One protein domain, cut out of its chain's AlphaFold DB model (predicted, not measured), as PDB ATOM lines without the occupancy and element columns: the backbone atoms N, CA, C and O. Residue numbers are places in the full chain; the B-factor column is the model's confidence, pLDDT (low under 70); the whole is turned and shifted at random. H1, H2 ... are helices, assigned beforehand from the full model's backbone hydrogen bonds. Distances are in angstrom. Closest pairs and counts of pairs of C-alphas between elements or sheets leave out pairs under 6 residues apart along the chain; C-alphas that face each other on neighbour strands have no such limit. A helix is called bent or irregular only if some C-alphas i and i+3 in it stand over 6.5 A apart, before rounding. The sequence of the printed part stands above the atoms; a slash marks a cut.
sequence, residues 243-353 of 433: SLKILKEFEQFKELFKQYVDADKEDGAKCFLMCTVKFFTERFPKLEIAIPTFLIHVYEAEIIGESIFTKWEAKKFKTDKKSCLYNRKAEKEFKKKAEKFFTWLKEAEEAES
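This is residues 243 to 353 of the 433 residues of a protein of Euplotes harpa (UniProt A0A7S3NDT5). Helix H1 folds back as two arms, H1a and H1b; H2 packs beside H1b, H4 crosses both, and H5 leads to one end, with H3 packed on it. The 111 printed residues have five named helices, H1 to H5, and no named strand: all helix. The whole is compact, radius of gyration of the C-alphas 13.3 A, spanning 39 by 30 by 30 A.

H1, residues 246 to 283, one helix by its hydrogen bonds, is bent: C-alphas 263 and 266 are 9.4 A apart. H1b, residues 266 to 283, and H2, residues 285 to 300, form a hairpin, closest C-alphas Phe 280 and Leu 287, 6.2 A. H4, residues 328 to 337, touches H1b about perpendicular at 80 degrees, closest C-alphas Val 277 and Glu 331, 5.9 A. Every O i to N i+4 pair is within hydrogen-bond range in H1b, H3, H4 and H5, 10 of 14 in H1a, 7 of 12 in H2.

H1a, residues 246 to 263, begins at (-30.732, 4.813, -55.519). H3 is residues 306 to 313; H5, residues 339 to 353, 22.0 A, ends at (-18.029, 5.684, -24.810).

The printed part has no cut. H3 to H4 is a long link; residues 349 to 353 are under pLDDT 70.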
ATOM      1  N   SER A 243     -31.720   2.290 -59.527       90.12
ATOM      2  CA  SER A 243     -31.304   3.038 -60.706       90.12
ATOM      3  C   SER A 243     -30.363   4.190 -60.320       90.12
ATOM      4  O   SER A 243     -29.735   4.203 -59.263       90.12
ATOM      5  N   LEU A 244     -30.268   5.218 -61.167       88.69
ATOM      6  CA  LEU A 244     -29.524   6.437 -60.849       88.69
ATOM      7  C   LEU A 244     -30.051   7.177 -59.604       88.69
ATOM      8  O   LEU A 244     -29.349   8.034 -59.068       88.69
ATOM      9  N   LYS A 245     -31.273   6.869 -59.150       89.06
ATOM     10  CA  LYS A 245     -31.941   7.501 -58.001       89.06
ATOM     11  C   LYS A 245     -31.895   6.637 -56.735       89.06
ATOM     12  O   LYS A 245     -32.765   6.789 -55.878       89.06
ATOM     13  N   ILE A 246     -30.856   5.811 -56.589       91.62
ATOM     14  CA  ILE A 246     -30.732   4.813 -55.519       91.62
ATOM     15  C   ILE A 246     -31.061   5.335 -54.114       91.62
ATOM     16  O   ILE A 246     -31.742   4.642 -53.385       91.62
ATOM     17  N   LEU A 247     -30.671   6.556 -53.727       88.38
ATOM     18  CA  LEU A 247     -30.970   7.077 -52.380       88.38
ATOM     19  C   LEU A 247     -32.478   7.216 -52.101       88.38
ATOM     20  O   LEU A 247     -32.916   6.999 -50.981       88.38
ATOM     21  N   LYS A 248     -33.279   7.566 -53.118       88.75
ATOM     22  CA  LYS A 248     -34.743   7.665 -52.981       88.75
ATOM     23  C   LYS A 248     -35.404   6.295 -53.060       88.75
ATOM     24  O   LYS A 248     -36.323   6.010 -52.308       88.75
ATOM     25  N   GLU A 249     -34.940   5.467 -53.990       90.62
ATOM     26  CA  GLU A 249     -35.477   4.121 -54.205       90.62
ATOM     27  C   GLU A 249     -35.145   3.202 -53.020       90.62
ATOM     28  O   GLU A 249     -35.945   2.350 -52.649       90.62
ATOM     29  N   PHE A 250     -33.993   3.402 -52.378       92.94
ATOM     30  CA  PHE A 250     -33.597   2.660 -51.188       92.94
ATOM     31  C   PHE A 250     -34.582   2.868 -50.042       92.94
ATOM     32  O   PHE A 250     -34.979   1.893 -49.422       92.94
ATOM     33  N   GLU A 251     -35.066   4.090 -49.822       89.88
ATOM     34  CA  GLU A 251     -36.069   4.358 -48.787       89.88
ATOM     35  C   GLU A 251     -37.375   3.578 -49.017       89.88
ATOM     36  O   GLU A 251     -37.998   3.113 -48.067       89.88
ATOM     37  N   GLN A 252     -37.750   3.362 -50.281       90.25
ATOM     38  CA  GLN A 252     -38.929   2.580 -50.652       90.25
ATOM     39  C   GLN A 252     -38.735   1.070 -50.442       90.25
ATOM     40  O   GLN A 252     -39.692   0.367 -50.120       90.25
ATOM     41  N   PHE A 253     -37.516   0.553 -50.634       93.31
ATOM     42  CA  PHE A 253     -37.251  -0.892 -50.669       93.31
ATOM     43  C   PHE A 253     -36.357  -1.409 -49.532       93.31
ATOM     44  O   PHE A 253     -36.080  -2.608 -49.487       93.31
ATOM     45  N   LYS A 254     -35.915  -0.557 -48.598       93.06
ATOM     46  CA  LYS A 254     -35.011  -0.937 -47.495       93.06
ATOM     47  C   LYS A 254     -35.549  -2.094 -46.658       93.06
ATOM     48  O   LYS A 254     -34.797  -3.008 -46.341       93.06
ATOM     49  N   GLU A 255     -36.856  -2.115 -46.406       93.81
ATOM     50  CA  GLU A 255     -37.519  -3.159 -45.620       93.81
ATOM     51  C   GLU A 255     -37.434  -4.539 -46.297       93.81
ATOM     52  O   GLU A 255     -37.197  -5.550 -45.639       93.81
ATOM     53  N   LEU A 256     -37.519  -4.598 -47.632       94.38
ATOM     54  CA  LEU A 256     -37.317  -5.844 -48.380       94.38
ATOM     55  C   LEU A 256     -35.903  -6.398 -48.156       94.38
ATOM     56  O   LEU A 256     -35.731  -7.598 -47.931       94.38
ATOM     57  N   PHE A 257     -34.893  -5.529 -48.234       95.50
ATOM     58  CA  PHE A 257     -33.498  -5.924 -48.052       95.50
ATOM     59  C   PHE A 257     -33.180  -6.263 -46.595       95.50
ATOM     60  O   PHE A 257     -32.444  -7.225 -46.379       95.50
ATOM     61  N   LYS A 258     -33.784  -5.572 -45.621       95.12
ATOM     62  CA  LYS A 258     -33.725  -5.940 -44.198       95.12
ATOM     63  C   LYS A 258     -34.232  -7.366 -43.992       95.12
ATOM     64  O   LYS A 258     -33.479  -8.230 -43.559       95.12
ATOM     65  N   GLN A 259     -35.435  -7.673 -44.482       93.69
ATOM     66  CA  GLN A 259     -35.998  -9.025 -44.408       93.69
ATOM     67  C   GLN A 259     -35.147 -10.096 -45.108       93.69
ATOM     68  O   GLN A 259     -35.219 -11.272 -44.747       93.69
ATOM     69  N   TYR A 260     -34.411  -9.740 -46.164       93.56
ATOM     70  CA  TYR A 260     -33.516 -10.678 -46.844       93.56
ATOM     71  C   TYR A 260     -32.275 -10.948 -46.002       93.56
ATOM     72  O   TYR A 260     -31.954 -12.113 -45.761       93.56
ATOM     73  N   VAL A 261     -31.614  -9.888 -45.532       94.56
ATOM     74  CA  VAL A 261     -30.402 -10.009 -44.724       94.56
ATOM     75  C   VAL A 261     -30.700 -10.683 -43.388       94.56
ATOM     76  O   VAL A 261     -29.941 -11.562 -42.999       94.56
ATOM     77  N   ASP A 262     -31.828 -10.399 -42.743       93.19
ATOM     78  CA  ASP A 262     -32.227 -11.065 -41.496       93.19
ATOM     79  C   ASP A 262     -32.470 -12.568 -41.688       93.19
ATOM     80  O   ASP A 262     -32.058 -13.388 -40.862       93.19
ATOM     81  N   ALA A 263     -33.108 -12.950 -42.800       91.81
ATOM     82  CA  ALA A 263     -33.364 -14.353 -43.122       91.81
ATOM     83  C   ALA A 263     -32.064 -15.134 -43.379       91.81
ATOM     84  O   ALA A 263     -31.931 -16.285 -42.959       91.81
ATOM     85  N   ASP A 264     -31.105 -14.490 -44.041       89.94
ATOM     86  CA  ASP A 264     -29.864 -15.104 -44.517       89.94
ATOM     87  C   ASP A 264     -28.647 -14.818 -43.607       89.94
ATOM     88  O   ASP A 264     -27.546 -15.327 -43.840       89.94
ATOM     89  N   LYS A 265     -28.831 -14.001 -42.567       90.81
ATOM     90  CA  LYS A 265     -27.830 -13.580 -41.576       90.81
ATOM     91  C   LYS A 265     -26.550 -13.032 -42.228       90.81
ATOM     92  O   LYS A 265     -26.592 -12.219 -43.152       90.81
ATOM     93  N   GLU A 266     -25.380 -13.472 -41.754       89.12
ATOM     94  CA  GLU A 266     -24.085 -13.013 -42.265       89.12
ATOM     95  C   GLU A 266     -23.910 -13.265 -43.770       89.12
ATOM     96  O   GLU A 266     -23.245 -12.474 -44.440       89.12
ATOM     97  N   ASP A 267     -24.488 -14.335 -44.322       88.06
ATOM     98  CA  ASP A 267     -24.390 -14.619 -45.758       88.06
ATOM     99  C   ASP A 267     -25.250 -13.660 -46.585       88.06
ATOM    100  O   ASP A 267     -24.819 -13.209 -47.652       88.06
ATOM    101  N   GLY A 268     -26.397 -13.238 -46.046       91.12
ATOM    102  CA  GLY A 268     -27.193 -12.148 -46.603       91.12
ATOM    103  C   GLY A 268     -26.425 -10.831 -46.626       91.12
ATOM    104  O   GLY A 268     -26.335 -10.182 -47.671       91.12
ATOM    105  N   ALA A 269     -25.772 -10.481 -45.514       92.25
ATOM    106  CA  ALA A 269     -24.944  -9.279 -45.426       92.25
ATOM    107  C   ALA A 269     -23.777  -9.303 -46.433       92.25
ATOM    108  O   ALA A 269     -23.500  -8.298 -47.094       92.25
ATOM    109  N   LYS A 270     -23.118 -10.460 -46.627       91.19
ATOM    110  CA  LYS A 270     -22.088 -10.633 -47.673       91.19
ATOM    111  C   LYS A 270     -22.664 -10.370 -49.063       91.19
ATOM    112  O   LYS A 270     -22.077  -9.592 -49.817       91.19
ATOM    113  N   CYS A 271     -23.797 -10.990 -49.396       91.81
ATOM    114  CA  CYS A 271     -24.434 -10.840 -50.704       91.81
ATOM    115  C   CYS A 271     -24.859  -9.388 -50.963       91.81
ATOM    116  O   CYS A 271     -24.592  -8.852 -52.043       91.81
ATOM    117  N   PHE A 272     -25.445  -8.725 -49.964       95.19
ATOM    118  CA  PHE A 272     -25.849  -7.322 -50.042       95.19
ATOM    119  C   PHE A 272     -24.653  -6.391 -50.292       95.19
ATOM    120  O   PHE A 272     -24.685  -5.572 -51.216       95.19
ATOM    121  N   LEU A 273     -23.563  -6.545 -49.530       94.06
ATOM    122  CA  LEU A 273     -22.344  -5.750 -49.717       94.06
ATOM    123  C   LEU A 273     -21.718  -5.984 -51.094       94.06
ATOM    124  O   LEU A 273     -21.298  -5.034 -51.752       94.06
ATOM    125  N   MET A 274     -21.683  -7.233 -51.563       92.44
ATOM    126  CA  MET A 274     -21.163  -7.568 -52.892       92.44
ATOM    127  C   MET A 274     -21.987  -6.920 -54.008       92.44
ATOM    128  O   MET A 274     -21.412  -6.341 -54.933       92.44
ATOM    129  N   CYS A 275     -23.319  -6.947 -53.901       94.00
ATOM    130  CA  CYS A 275     -24.208  -6.267 -54.843       94.00
ATOM    131  C   CYS A 275     -24.011  -4.750 -54.814       94.00
ATOM    132  O   CYS A 275     -23.894  -4.135 -55.872       94.00
ATOM    133  N   THR A 276     -23.887  -4.169 -53.619       94.62
ATOM    134  CA  THR A 276     -23.633  -2.734 -53.430       94.62
ATOM    135  C   THR A 276     -22.326  -2.314 -54.099       94.62
ATOM    136  O   THR A 276     -22.310  -1.393 -54.917       94.62
ATOM    137  N   VAL A 277     -21.229  -3.028 -53.830       93.94
ATOM    138  CA  VAL A 277     -19.928  -2.766 -54.461       93.94
ATOM    139  C   VAL A 277     -20.060  -2.820 -55.979       93.94
ATOM    140  O   VAL A 277     -19.660  -1.875 -56.661       93.94
ATOM    141  N   LYS A 278     -20.643  -3.893 -56.520       92.06
ATOM    142  CA  LYS A 278     -20.786  -4.087 -57.968       92.06
ATOM    143  C   LYS A 278     -21.652  -2.999 -58.609       92.06
ATOM    144  O   LYS A 278     -21.312  -2.491 -59.675       92.06
ATOM    145  N   PHE A 279     -22.725  -2.578 -57.947       93.00
ATOM    146  CA  PHE A 279     -23.593  -1.507 -58.426       93.00
ATOM    147  C   PHE A 279     -22.842  -0.182 -58.582       93.00
ATOM    148  O   PHE A 279     -22.861   0.414 -59.659       93.00
ATOM    149  N   PHE A 280     -22.131   0.257 -57.542       93.06
ATOM    150  CA  PHE A 280     -21.432   1.544 -57.553       93.06
ATOM    151  C   PHE A 280     -20.130   1.540 -58.353       93.06
ATOM    152  O   PHE A 280     -19.673   2.605 -58.745       93.06
ATOM    153  N   THR A 281     -19.508   0.384 -58.588       88.75
ATOM    154  CA  THR A 281     -18.218   0.312 -59.302       88.75
ATOM    155  C   THR A 281     -18.354  -0.107 -60.761       88.75
ATOM    156  O   THR A 281     -17.589   0.370 -61.595       88.75
ATOM    157  N   GLU A 282     -19.326  -0.959 -61.091       87.44
ATOM    158  CA  GLU A 282     -19.467  -1.529 -62.435       87.44
ATOM    159  C   GLU A 282     -20.708  -0.999 -63.164       87.44
ATOM    160  O   GLU A 282     -20.618  -0.664 -64.344       87.44
ATOM    161  N   ARG A 283     -21.857  -0.866 -62.482       86.62
ATOM    162  CA  ARG A 283     -23.107  -0.410 -63.126       86.62
ATOM    163  C   ARG A 283     -23.195   1.114 -63.229       86.62
ATOM    164  O   ARG A 283     -23.478   1.644 -64.300       86.62
ATOM    165  N   PHE A 284     -22.940   1.823 -62.131       88.06
ATOM    166  CA  PHE A 284     -23.052   3.282 -62.051       88.06
ATOM    167  C   PHE A 284     -21.825   3.930 -61.378       88.06
ATOM    168  O   PHE A 284     -21.958   4.547 -60.321       88.06
ATOM    169  N   PRO A 285     -20.635   3.885 -62.014       86.88
ATOM    170  CA  PRO A 285     -19.388   4.424 -61.448       86.88
ATOM    171  C   PRO A 285     -19.444   5.917 -61.099       86.88
ATOM    172  O   PRO A 285     -18.750   6.376 -60.198       86.88
ATOM    173  N   LYS A 286     -20.308   6.686 -61.775       85.31
ATOM    174  CA  LYS A 286     -20.494   8.126 -61.528       85.31
ATOM    175  C   LYS A 286     -21.194   8.442 -60.200       85.31
ATOM    176  O   LYS A 286     -21.196   9.596 -59.789       85.31
ATOM    177  N   LEU A 287     -21.810   7.453 -59.547       87.44
ATOM    178  CA  LEU A 287     -22.493   7.629 -58.262       87.44
ATOM    179  C   LEU A 287     -21.563   7.450 -57.056       87.44
ATOM    180  O   LEU A 287     -22.042   7.348 -55.932       87.44
ATOM    181  N   GLU A 288     -20.245   7.440 -57.256       86.75
ATOM    182  CA  GLU A 288     -19.263   7.292 -56.177       86.75
ATOM    183  C   GLU A 288     -19.441   8.282 -55.017       86.75
ATOM    184  O   GLU A 288     -19.245   7.915 -53.863       86.75
ATOM    185  N   ILE A 289     -19.892   9.504 -55.312       86.19
ATOM    186  CA  ILE A 289     -20.135  10.561 -54.319       86.19
ATOM    187  C   ILE A 289     -21.264  10.171 -53.349       86.19
ATOM    188  O   ILE A 289     -21.286  10.621 -52.210       86.19
ATOM    189  N   ALA A 290     -22.204   9.329 -53.788       87.56
ATOM    190  CA  ALA A 290     -23.328   8.875 -52.973       87.56
ATOM    191  C   ALA A 290     -22.989   7.658 -52.096       87.56
ATOM    192  O   ALA A 290     -23.820   7.275 -51.276       87.56
ATOM    193  N   ILE A 291     -21.800   7.053 -52.245       92.62
ATOM    194  CA  ILE A 291     -21.411   5.846 -51.498       92.62
ATOM    195  C   ILE A 291     -21.477   6.066 -49.979       92.62
ATOM    196  O   ILE A 291     -22.147   5.266 -49.326       92.62
ATOM    197  N   PRO A 292     -20.858   7.115 -49.391       92.19
ATOM    198  CA  PRO A 292     -20.907   7.304 -47.942       92.19
ATOM    199  C   PRO A 292     -22.340   7.466 -47.433       92.19
ATOM    200  O   PRO A 292     -22.738   6.784 -46.498       92.19
ATOM    201  N   THR A 293     -23.146   8.295 -48.103       89.25
ATOM    202  CA  THR A 293     -24.554   8.529 -47.743       89.25
ATOM    203  C   THR A 293     -25.385   7.256 -47.819       89.25
ATOM    204  O   THR A 293     -26.193   6.992 -46.938       89.25
ATOM    205  N   PHE A 294     -25.189   6.452 -48.866       94.19
ATOM    206  CA  PHE A 294     -25.904   5.194 -49.020       94.19
ATOM    207  C   PHE A 294     -25.577   4.220 -47.884       94.19
ATOM    208  O   PHE A 294     -26.486   3.610 -47.338       94.19
ATOM    209  N   LEU A 295     -24.303   4.097 -47.494       94.62
ATOM    210  CA  LEU A 295     -23.904   3.211 -46.395       94.62
ATOM    211  C   LEU A 295     -24.459   3.658 -45.039       94.62
ATOM    212  O   LEU A 295     -24.812   2.801 -44.238       94.62
ATOM    213  N   ILE A 296     -24.605   4.966 -44.813       88.25
ATOM    214  CA  ILE A 296     -25.294   5.490 -43.623       88.25
ATOM    215  C   ILE A 296     -26.749   5.045 -43.627       88.25
ATOM    216  O   ILE A 296     -27.187   4.459 -42.653       88.25
ATOM    217  N   HIS A 297     -27.476   5.214 -44.733       91.88
ATOM    218  CA  HIS A 297     -28.862   4.744 -44.801       91.88
ATOM    219  C   HIS A 297     -28.986   3.226 -44.617       91.88
ATOM    220  O   HIS A 297     -29.961   2.754 -44.044       91.88
ATOM    221  N   VAL A 298     -28.002   2.448 -45.078       94.81
ATOM    222  CA  VAL A 298     -27.944   0.997 -44.830       94.81
ATOM    223  C   VAL A 298     -27.735   0.689 -43.344       94.81
ATOM    224  O   VAL A 298     -28.347  -0.255 -42.844       94.81
ATOM    225  N   TYR A 299     -26.893   1.466 -42.658       92.06
ATOM    226  CA  TYR A 299     -26.663   1.370 -41.217       92.06
ATOM    227  C   TYR A 299     -27.900   1.799 -40.410       92.06
ATOM    228  O   TYR A 299     -28.377   1.023 -39.593       92.06
ATOM    229  N   GLU A 300     -28.474   2.972 -40.703       88.88
ATOM    230  CA  GLU A 300     -29.695   3.508 -40.075       88.88
ATOM    231  C   GLU A 300     -30.897   2.570 -40.261       88.88
ATOM    232  O   GLU A 300     -31.735   2.431 -39.380       88.88
ATOM    233  N   ALA A 301     -30.990   1.897 -41.412       90.62
ATOM    234  CA  ALA A 301     -32.032   0.904 -41.669       90.62
ATOM    235  C   ALA A 301     -31.788  -0.442 -40.956       90.62
ATOM    236  O   ALA A 301     -32.583  -1.368 -41.125       90.62
ATOM    237  N   GLU A 302     -30.692  -0.570 -40.200       92.62
ATOM    238  CA  GLU A 302     -30.246  -1.784 -39.508       92.62
ATOM    239  C   GLU A 302     -30.100  -3.002 -40.434       92.62
ATOM    240  O   GLU A 302     -30.182  -4.147 -40.000       92.62
ATOM    241  N   ILE A 303     -29.879  -2.784 -41.735       93.44
ATOM    242  CA  ILE A 303     -29.671  -3.892 -42.680       93.44
ATOM    243  C   ILE A 303     -28.309  -4.532 -42.418       93.44
ATOM    244  O   ILE A 303     -28.139  -5.743 -42.536       93.44
ATOM    245  N   ILE A 304     -27.313  -3.709 -42.090       93.19
ATOM    246  CA  ILE A 304     -25.976  -4.160 -41.722       93.19
ATOM    247  C   ILE A 304     -25.579  -3.454 -40.437       93.19
ATOM    248  O   ILE A 304     -25.429  -2.236 -40.410       93.19
ATOM    249  N   GLY A 305     -25.368  -4.243 -39.387       86.06
ATOM    250  CA  GLY A 305     -24.888  -3.731 -38.112       86.06
ATOM    251  C   GLY A 305     -23.421  -3.305 -38.155       86.06
ATOM    252  O   GLY A 305     -22.619  -3.790 -38.965       86.06
ATOM    253  N   GLU A 306     -23.057  -2.447 -37.210       86.50
ATOM    254  CA  GLU A 306     -21.714  -1.887 -37.047       86.50
ATOM    255  C   GLU A 306     -20.614  -2.950 -37.062       86.50
ATOM    256  O   GLU A 306     -19.664  -2.874 -37.841       86.50
ATOM    257  N   SER A 307     -20.794  -4.020 -36.279       87.69
ATOM    258  CA  SER A 307     -19.798  -5.085 -36.155       87.69
ATOM    259  C   SER A 307     -19.409  -5.700 -37.506       87.69
ATOM    260  O   SER A 307     -18.260  -6.111 -37.695       87.69
ATOM    261  N   ILE A 308     -20.335  -5.754 -38.470       90.31
ATOM    262  CA  ILE A 308     -20.069  -6.253 -39.820       90.31
ATOM    263  C   ILE A 308     -19.288  -5.210 -40.617       90.31
ATOM    264  O   ILE A 308     -18.302  -5.579 -41.259       90.31
ATOM    265  N   PHE A 309     -19.661  -3.928 -40.553       91.25
ATOM    266  CA  PHE A 309     -18.924  -2.851 -41.218       91.25
ATOM    267  C   PHE A 309     -17.476  -2.754 -40.728       91.25
ATOM    268  O   PHE A 309     -16.559  -2.762 -41.555       91.25
ATOM    269  N   THR A 310     -17.250  -2.786 -39.414       87.50
ATOM    270  CA  THR A 310     -15.912  -2.718 -38.806       87.50
ATOM    271  C   THR A 310     -15.070  -3.938 -39.189       87.50
ATOM    272  O   THR A 310     -13.919  -3.819 -39.629       87.50
ATOM    273  N   LYS A 311     -15.647  -5.151 -39.143       88.38
ATOM    274  CA  LYS A 311     -14.962  -6.368 -39.624       88.38
ATOM    275  C   LYS A 311     -14.691  -6.313 -41.132       88.38
ATOM    276  O   LYS A 311     -13.666  -6.841 -41.586       88.38
ATOM    277  N   TRP A 312     -15.583  -5.716 -41.920       89.50
ATOM    278  CA  TRP A 312     -15.444  -5.591 -43.368       89.50
ATOM    279  C   TRP A 312     -14.331  -4.618 -43.744       89.50
ATOM    280  O   TRP A 312     -13.478  -4.972 -44.569       89.50
ATOM    281  N   GLU A 313     -14.250  -3.454 -43.102       87.69
ATOM    282  CA  GLU A 313     -13.141  -2.509 -43.261       87.69
ATOM    283  C   GLU A 313     -11.798  -3.173 -42.907       87.69
ATOM    284  O   GLU A 313     -10.867  -3.194 -43.722       87.69
ATOM    285  N   ALA A 314     -11.743  -3.850 -41.754       84.06
ATOM    286  CA  ALA A 314     -10.561  -4.554 -41.256       84.06
ATOM    287  C   ALA A 314     -10.169  -5.805 -42.076       84.06
ATOM    288  O   ALA A 314      -9.194  -6.483 -41.741       84.06
ATOM    289  N   LYS A 315     -10.912  -6.145 -43.143       81.38
ATOM    290  CA  LYS A 315     -10.733  -7.356 -43.978       81.38
ATOM    291  C   LYS A 315     -10.837  -8.671 -43.191       81.38
ATOM    292  O   LYS A 315     -10.362  -9.712 -43.656       81.38
ATOM    293  N   LYS A 316     -11.459  -8.625 -42.011       71.81
ATOM    294  CA  LYS A 316     -11.768  -9.784 -41.164       71.81
ATOM    295  C   LYS A 316     -13.082 -10.443 -41.591       71.81
ATOM    296  O   LYS A 316     -13.223 -11.651 -41.445       71.81
ATOM    297  N   PHE A 317     -13.985  -9.682 -42.211       75.12
ATOM    298  CA  PHE A 317     -15.181 -10.188 -42.884       75.12
ATOM    299  C   PHE A 317     -14.878 -10.420 -44.369       75.12
ATOM    300  O   PHE A 317     -14.814  -9.478 -45.163       75.12
ATOM    301  N   LYS A 318     -14.607 -11.676 -44.743       70.12
ATOM    302  CA  LYS A 318     -14.344 -12.046 -46.139       70.12
ATOM    303  C   LYS A 318     -15.674 -12.320 -46.836       70.12
ATOM    304  O   LYS A 318     -16.393 -13.238 -46.457       70.12
ATOM    305  N   THR A 319     -15.959 -11.532 -47.864       73.88
ATOM    306  CA  THR A 319     -17.001 -11.810 -48.856       73.88
ATOM    307  C   THR A 319     -16.688 -13.111 -49.605       73.88
ATOM    308  O   THR A 319     -15.525 -13.536 -49.669       73.88
ATOM    309  N   ASP A 320     -17.718 -13.780 -50.127       74.50
ATOM    310  CA  ASP A 320     -17.545 -15.087 -50.761       74.50
ATOM    311  C   ASP A 320     -16.760 -14.965 -52.071       74.50
ATOM    312  O   ASP A 320     -17.249 -14.462 -53.078       74.50
ATOM    313  N   LYS A 321     -15.527 -15.476 -52.065       73.06
ATOM    314  CA  LYS A 321     -14.641 -15.456 -53.232       73.06
ATOM    315  C   LYS A 321     -15.100 -16.387 -54.354       73.06
ATOM    316  O   LYS A 321     -14.579 -16.262 -55.460       73.06
ATOM    317  N   LYS A 322     -15.981 -17.353 -54.059       73.56
ATOM    318  CA  LYS A 322     -16.519 -18.306 -55.038       73.56
ATOM    319  C   LYS A 322     -17.712 -17.726 -55.804       73.56
ATOM    320  O   LYS A 322     -17.972 -18.187 -56.915       73.56
ATOM    321  N   SER A 323     -18.396 -16.724 -55.251       79.38
ATOM    322  CA  SER A 323     -19.530 -16.078 -55.908       79.38
ATOM    323  C   SER A 323     -19.101 -15.287 -57.146       79.38
ATOM    324  O   SER A 323     -18.078 -14.595 -57.169       79.38
ATOM    325  N   CYS A 324     -19.944 -15.337 -58.181       79.06
ATOM    326  CA  CYS A 324     -19.733 -14.626 -59.441       79.06
ATOM    327  C   CYS A 324     -19.831 -13.094 -59.314       79.06
ATOM    328  O   CYS A 324     -19.520 -12.375 -60.267       79.06
ATOM    329  N   LEU A 325     -20.278 -12.591 -58.160       83.06
ATOM    330  CA  LEU A 325     -20.384 -11.164 -57.862       83.06
ATOM    331  C   LEU A 325     -19.112 -10.608 -57.206       83.06
ATOM    332  O   LEU A 325     -18.965  -9.391 -57.097       83.06
ATOM    333  N   TYR A 326     -18.189 -11.469 -56.762       85.56
ATOM    334  CA  TYR A 326     -16.996 -11.032 -56.047       85.56
ATOM    335  C   TYR A 326     -15.945 -10.435 -56.982       85.56
ATOM    336  O   TYR A 326     -15.410 -11.100 -57.870       85.56
ATOM    337  N   ASN A 327     -15.562  -9.187 -56.707       84.81
ATOM    338  CA  ASN A 327     -14.467  -8.518 -57.393       84.81
ATOM    339  C   ASN A 327     -13.565  -7.778 -56.395       84.81
ATOM    340  O   ASN A 327     -13.865  -6.681 -55.924       84.81
ATOM    341  N   ARG A 328     -12.397  -8.368 -56.107       86.81
ATOM    342  CA  ARG A 328     -11.422  -7.827 -55.142       86.81
ATOM    343  C   ARG A 328     -10.925  -6.422 -55.496       86.81
ATOM    344  O   ARG A 328     -10.590  -5.651 -54.595       86.81
ATOM    345  N   LYS A 329     -10.792  -6.108 -56.790       87.56
ATOM    346  CA  LYS A 329     -10.315  -4.787 -57.234       87.56
ATOM    347  C   LYS A 329     -11.398  -3.737 -56.995       87.56
ATOM    348  O   LYS A 329     -11.096  -2.721 -56.373       87.56
ATOM    349  N   ALA A 330     -12.630  -4.043 -57.397       88.81
ATOM    350  CA  ALA A 330     -13.796  -3.191 -57.181       88.81
ATOM    351  C   ALA A 330     -14.033  -2.913 -55.690       88.81
ATOM    352  O   ALA A 330     -14.172  -1.763 -55.295       88.81
ATOM    353  N   GLU A 331     -13.971  -3.937 -54.834       90.75
ATOM    354  CA  GLU A 331     -14.163  -3.765 -53.387       90.75
ATOM    355  C   GLU A 331     -13.105  -2.840 -52.765       90.75
ATOM    356  O   GLU A 331     -13.416  -1.995 -51.928       90.75
ATOM    357  N   LYS A 332     -11.841  -2.962 -53.193       89.75
ATOM    358  CA  LYS A 332     -10.765  -2.086 -52.711       89.75
ATOM    359  C   LYS A 332     -10.987  -0.633 -53.133       89.75
ATOM    360  O   LYS A 332     -10.658   0.266 -52.364       89.75
ATOM    361  N   GLU A 333     -11.481  -0.401 -54.343       90.56
ATOM    362  CA  GLU A 333     -11.799   0.941 -54.834       90.56
ATOM    363  C   GLU A 333     -13.021   1.527 -54.119       90.56
ATOM    364  O   GLU A 333     -12.966   2.659 -53.646       90.56
ATOM    365  N   PHE A 334     -14.076   0.729 -53.958       94.00
ATOM    366  CA  PHE A 334     -15.278   1.104 -53.221       94.00
ATOM    367  C   PHE A 334     -14.947   1.533 -51.789       94.00
ATOM    368  O   PHE A 334     -15.371   2.597 -51.354       94.00
ATOM    369  N   LYS A 335     -14.114   0.763 -51.074       92.19
ATOM    370  CA  LYS A 335     -13.708   1.091 -49.698       92.19
ATOM    371  C   LYS A 335     -12.955   2.414 -49.577       92.19
ATOM    372  O   LYS A 335     -13.135   3.102 -48.586       92.19
ATOM    373  N   LYS A 336     -12.155   2.794 -50.582       92.06
ATOM    374  CA  LYS A 336     -11.517   4.123 -50.609       92.06
ATOM    375  C   LYS A 336     -12.555   5.236 -50.731       92.06
ATOM    376  O   LYS A 336     -12.447   6.254 -50.069       92.06
ATOM    377  N   LYS A 337     -13.574   5.035 -51.566       92.94
ATOM    378  CA  LYS A 337     -14.666   6.002 -51.753       92.94
ATOM    379  C   LYS A 337     -15.596   6.067 -50.533       92.94
ATOM    380  O   LYS A 337     -16.207   7.099 -50.287       92.94
ATOM    381  N   ALA A 338     -15.661   4.989 -49.754       93.69
ATOM    382  CA  ALA A 338     -16.393   4.893 -48.494       93.69
ATOM    383  C   ALA A 338     -15.590   5.356 -47.259       93.69
ATOM    384  O   ALA A 338     -16.094   5.236 -46.150       93.69
ATOM    385  N   GLU A 339     -14.368   5.880 -47.415       90.88
ATOM    386  CA  GLU A 339     -13.493   6.253 -46.287       90.88
ATOM    387  C   GLU A 339     -14.192   7.181 -45.286       90.88
ATOM    388  O   GLU A 339     -14.185   6.908 -44.092       90.88
ATOM    389  N   LYS A 340     -14.916   8.193 -45.781       89.88
ATOM    390  CA  LYS A 340     -15.697   9.117 -44.943       89.88
ATOM    391  C   LYS A 340     -16.740   8.425 -44.065       89.88
ATOM    392  O   LYS A 340     -16.970   8.866 -42.948       89.88
ATOM    393  N   PHE A 341     -17.365   7.358 -44.565       93.19
ATOM    394  CA  PHE A 341     -18.323   6.576 -43.787       93.19
ATOM    395  C   PHE A 341     -17.622   5.798 -42.672       93.19
ATOM    396  O   PHE A 341     -18.095   5.807 -41.546       93.19
ATOM    397  N   PHE A 342     -16.480   5.166 -42.954       91.75
ATOM    398  CA  PHE A 342     -15.745   4.423 -41.929       91.75
ATOM    399  C   PHE A 342     -15.126   5.329 -40.863       91.75
ATOM    400  O   PHE A 342     -15.037   4.921 -39.710       91.75
ATOM    401  N   THR A 343     -14.704   6.543 -41.225       89.50
ATOM    402  CA  THR A 343     -14.285   7.553 -40.244       89.50
ATOM    403  C   THR A 343     -15.455   7.952 -39.351       89.50
ATOM    404  O   THR A 343     -15.333   7.858 -38.138       89.50
ATOM    405  N   TRP A 344     -16.604   8.293 -39.946       89.25
ATOM    406  CA  TRP A 344     -17.823   8.619 -39.202       89.25
ATOM    407  C   TRP A 344     -18.269   7.488 -38.264       89.25
ATOM    408  O   TRP A 344     -18.644   7.754 -37.130       89.25
ATOM    409  N   LEU A 345     -18.182   6.231 -38.710       87.25
ATOM    410  CA  LEU A 345     -18.569   5.070 -37.906       87.25
ATOM    411  C   LEU A 345     -17.692   4.914 -36.650       87.25
ATOM    412  O   LEU A 345     -18.203   4.548 -35.604       87.25
ATOM    413  N   LYS A 346     -16.391   5.220 -36.744       85.88
ATOM    414  CA  LYS A 346     -15.462   5.175 -35.600       85.88
ATOM    415  C   LYS A 346     -15.676   6.334 -34.634       85.88
ATOM    416  O   LYS A 346     -15.653   6.131 -33.432       85.88
ATOM    417  N   GLU A 347     -15.894   7.538 -35.164       84.25
ATOM    418  CA  GLU A 347     -16.197   8.717 -34.341       84.25
ATOM    419  C   GLU A 347     -17.508   8.533 -33.560       84.25
ATOM    420  O   GLU A 347     -17.622   9.013 -32.437       84.25
ATOM    421  N   ALA A 348     -18.488   7.824 -34.135       75.56
ATOM    422  CA  ALA A 348     -19.727   7.479 -33.444       75.56
ATOM    423  C   ALA A 348     -19.500   6.492 -32.280       75.56
ATOM    424  O   ALA A 348     -20.067   6.699 -31.215       75.56
ATOM    425  N   GLU A 349     -18.643   5.479 -32.458       66.19
ATOM    426  CA  GLU A 349     -18.278   4.511 -31.404       66.19
ATOM    427  C   GLU A 349     -17.545   5.192 -30.232       66.19
ATOM    428  O   GLU A 349     -17.824   4.916 -29.068       66.19
ATOM    429  N   GLU A 350     -16.620   6.110 -30.530       60.06
ATOM    430  CA  GLU A 350     -15.862   6.839 -29.506       60.06
ATOM    431  C   GLU A 350     -16.763   7.792 -28.699       60.06
ATOM    432  O   GLU A 350     -16.634   7.850 -27.477       60.06
ATOM    433  N   ALA A 351     -17.723   8.467 -29.342       56.34
ATOM    434  CA  ALA A 351     -18.665   9.359 -28.663       56.34
ATOM    435  C   ALA A 351     -19.607   8.620 -27.692       56.34
ATOM    436  O   ALA A 351     -19.811   9.093 -26.578       56.34
ATOM    437  N   GLU A 352     -20.112   7.434 -28.056       51.91
ATOM    438  CA  GLU A 352     -20.952   6.620 -27.157       51.91
ATOM    439  C   GLU A 352     -20.194   6.145 -25.905       51.91
ATOM    440  O   GLU A 352     -20.807   5.861 -24.880       51.91
ATOM    441  N   SER A 353     -18.859   6.079 -25.956       44.03
ATOM    442  CA  SER A 353     -18.029   5.684 -24.810       44.03
ATOM    443  C   SER A 353     -17.656   6.832 -23.862       44.03
ATOM    444  O   SER A 353     -17.177   6.568 -22.758       44.03
TER     445      SER A 353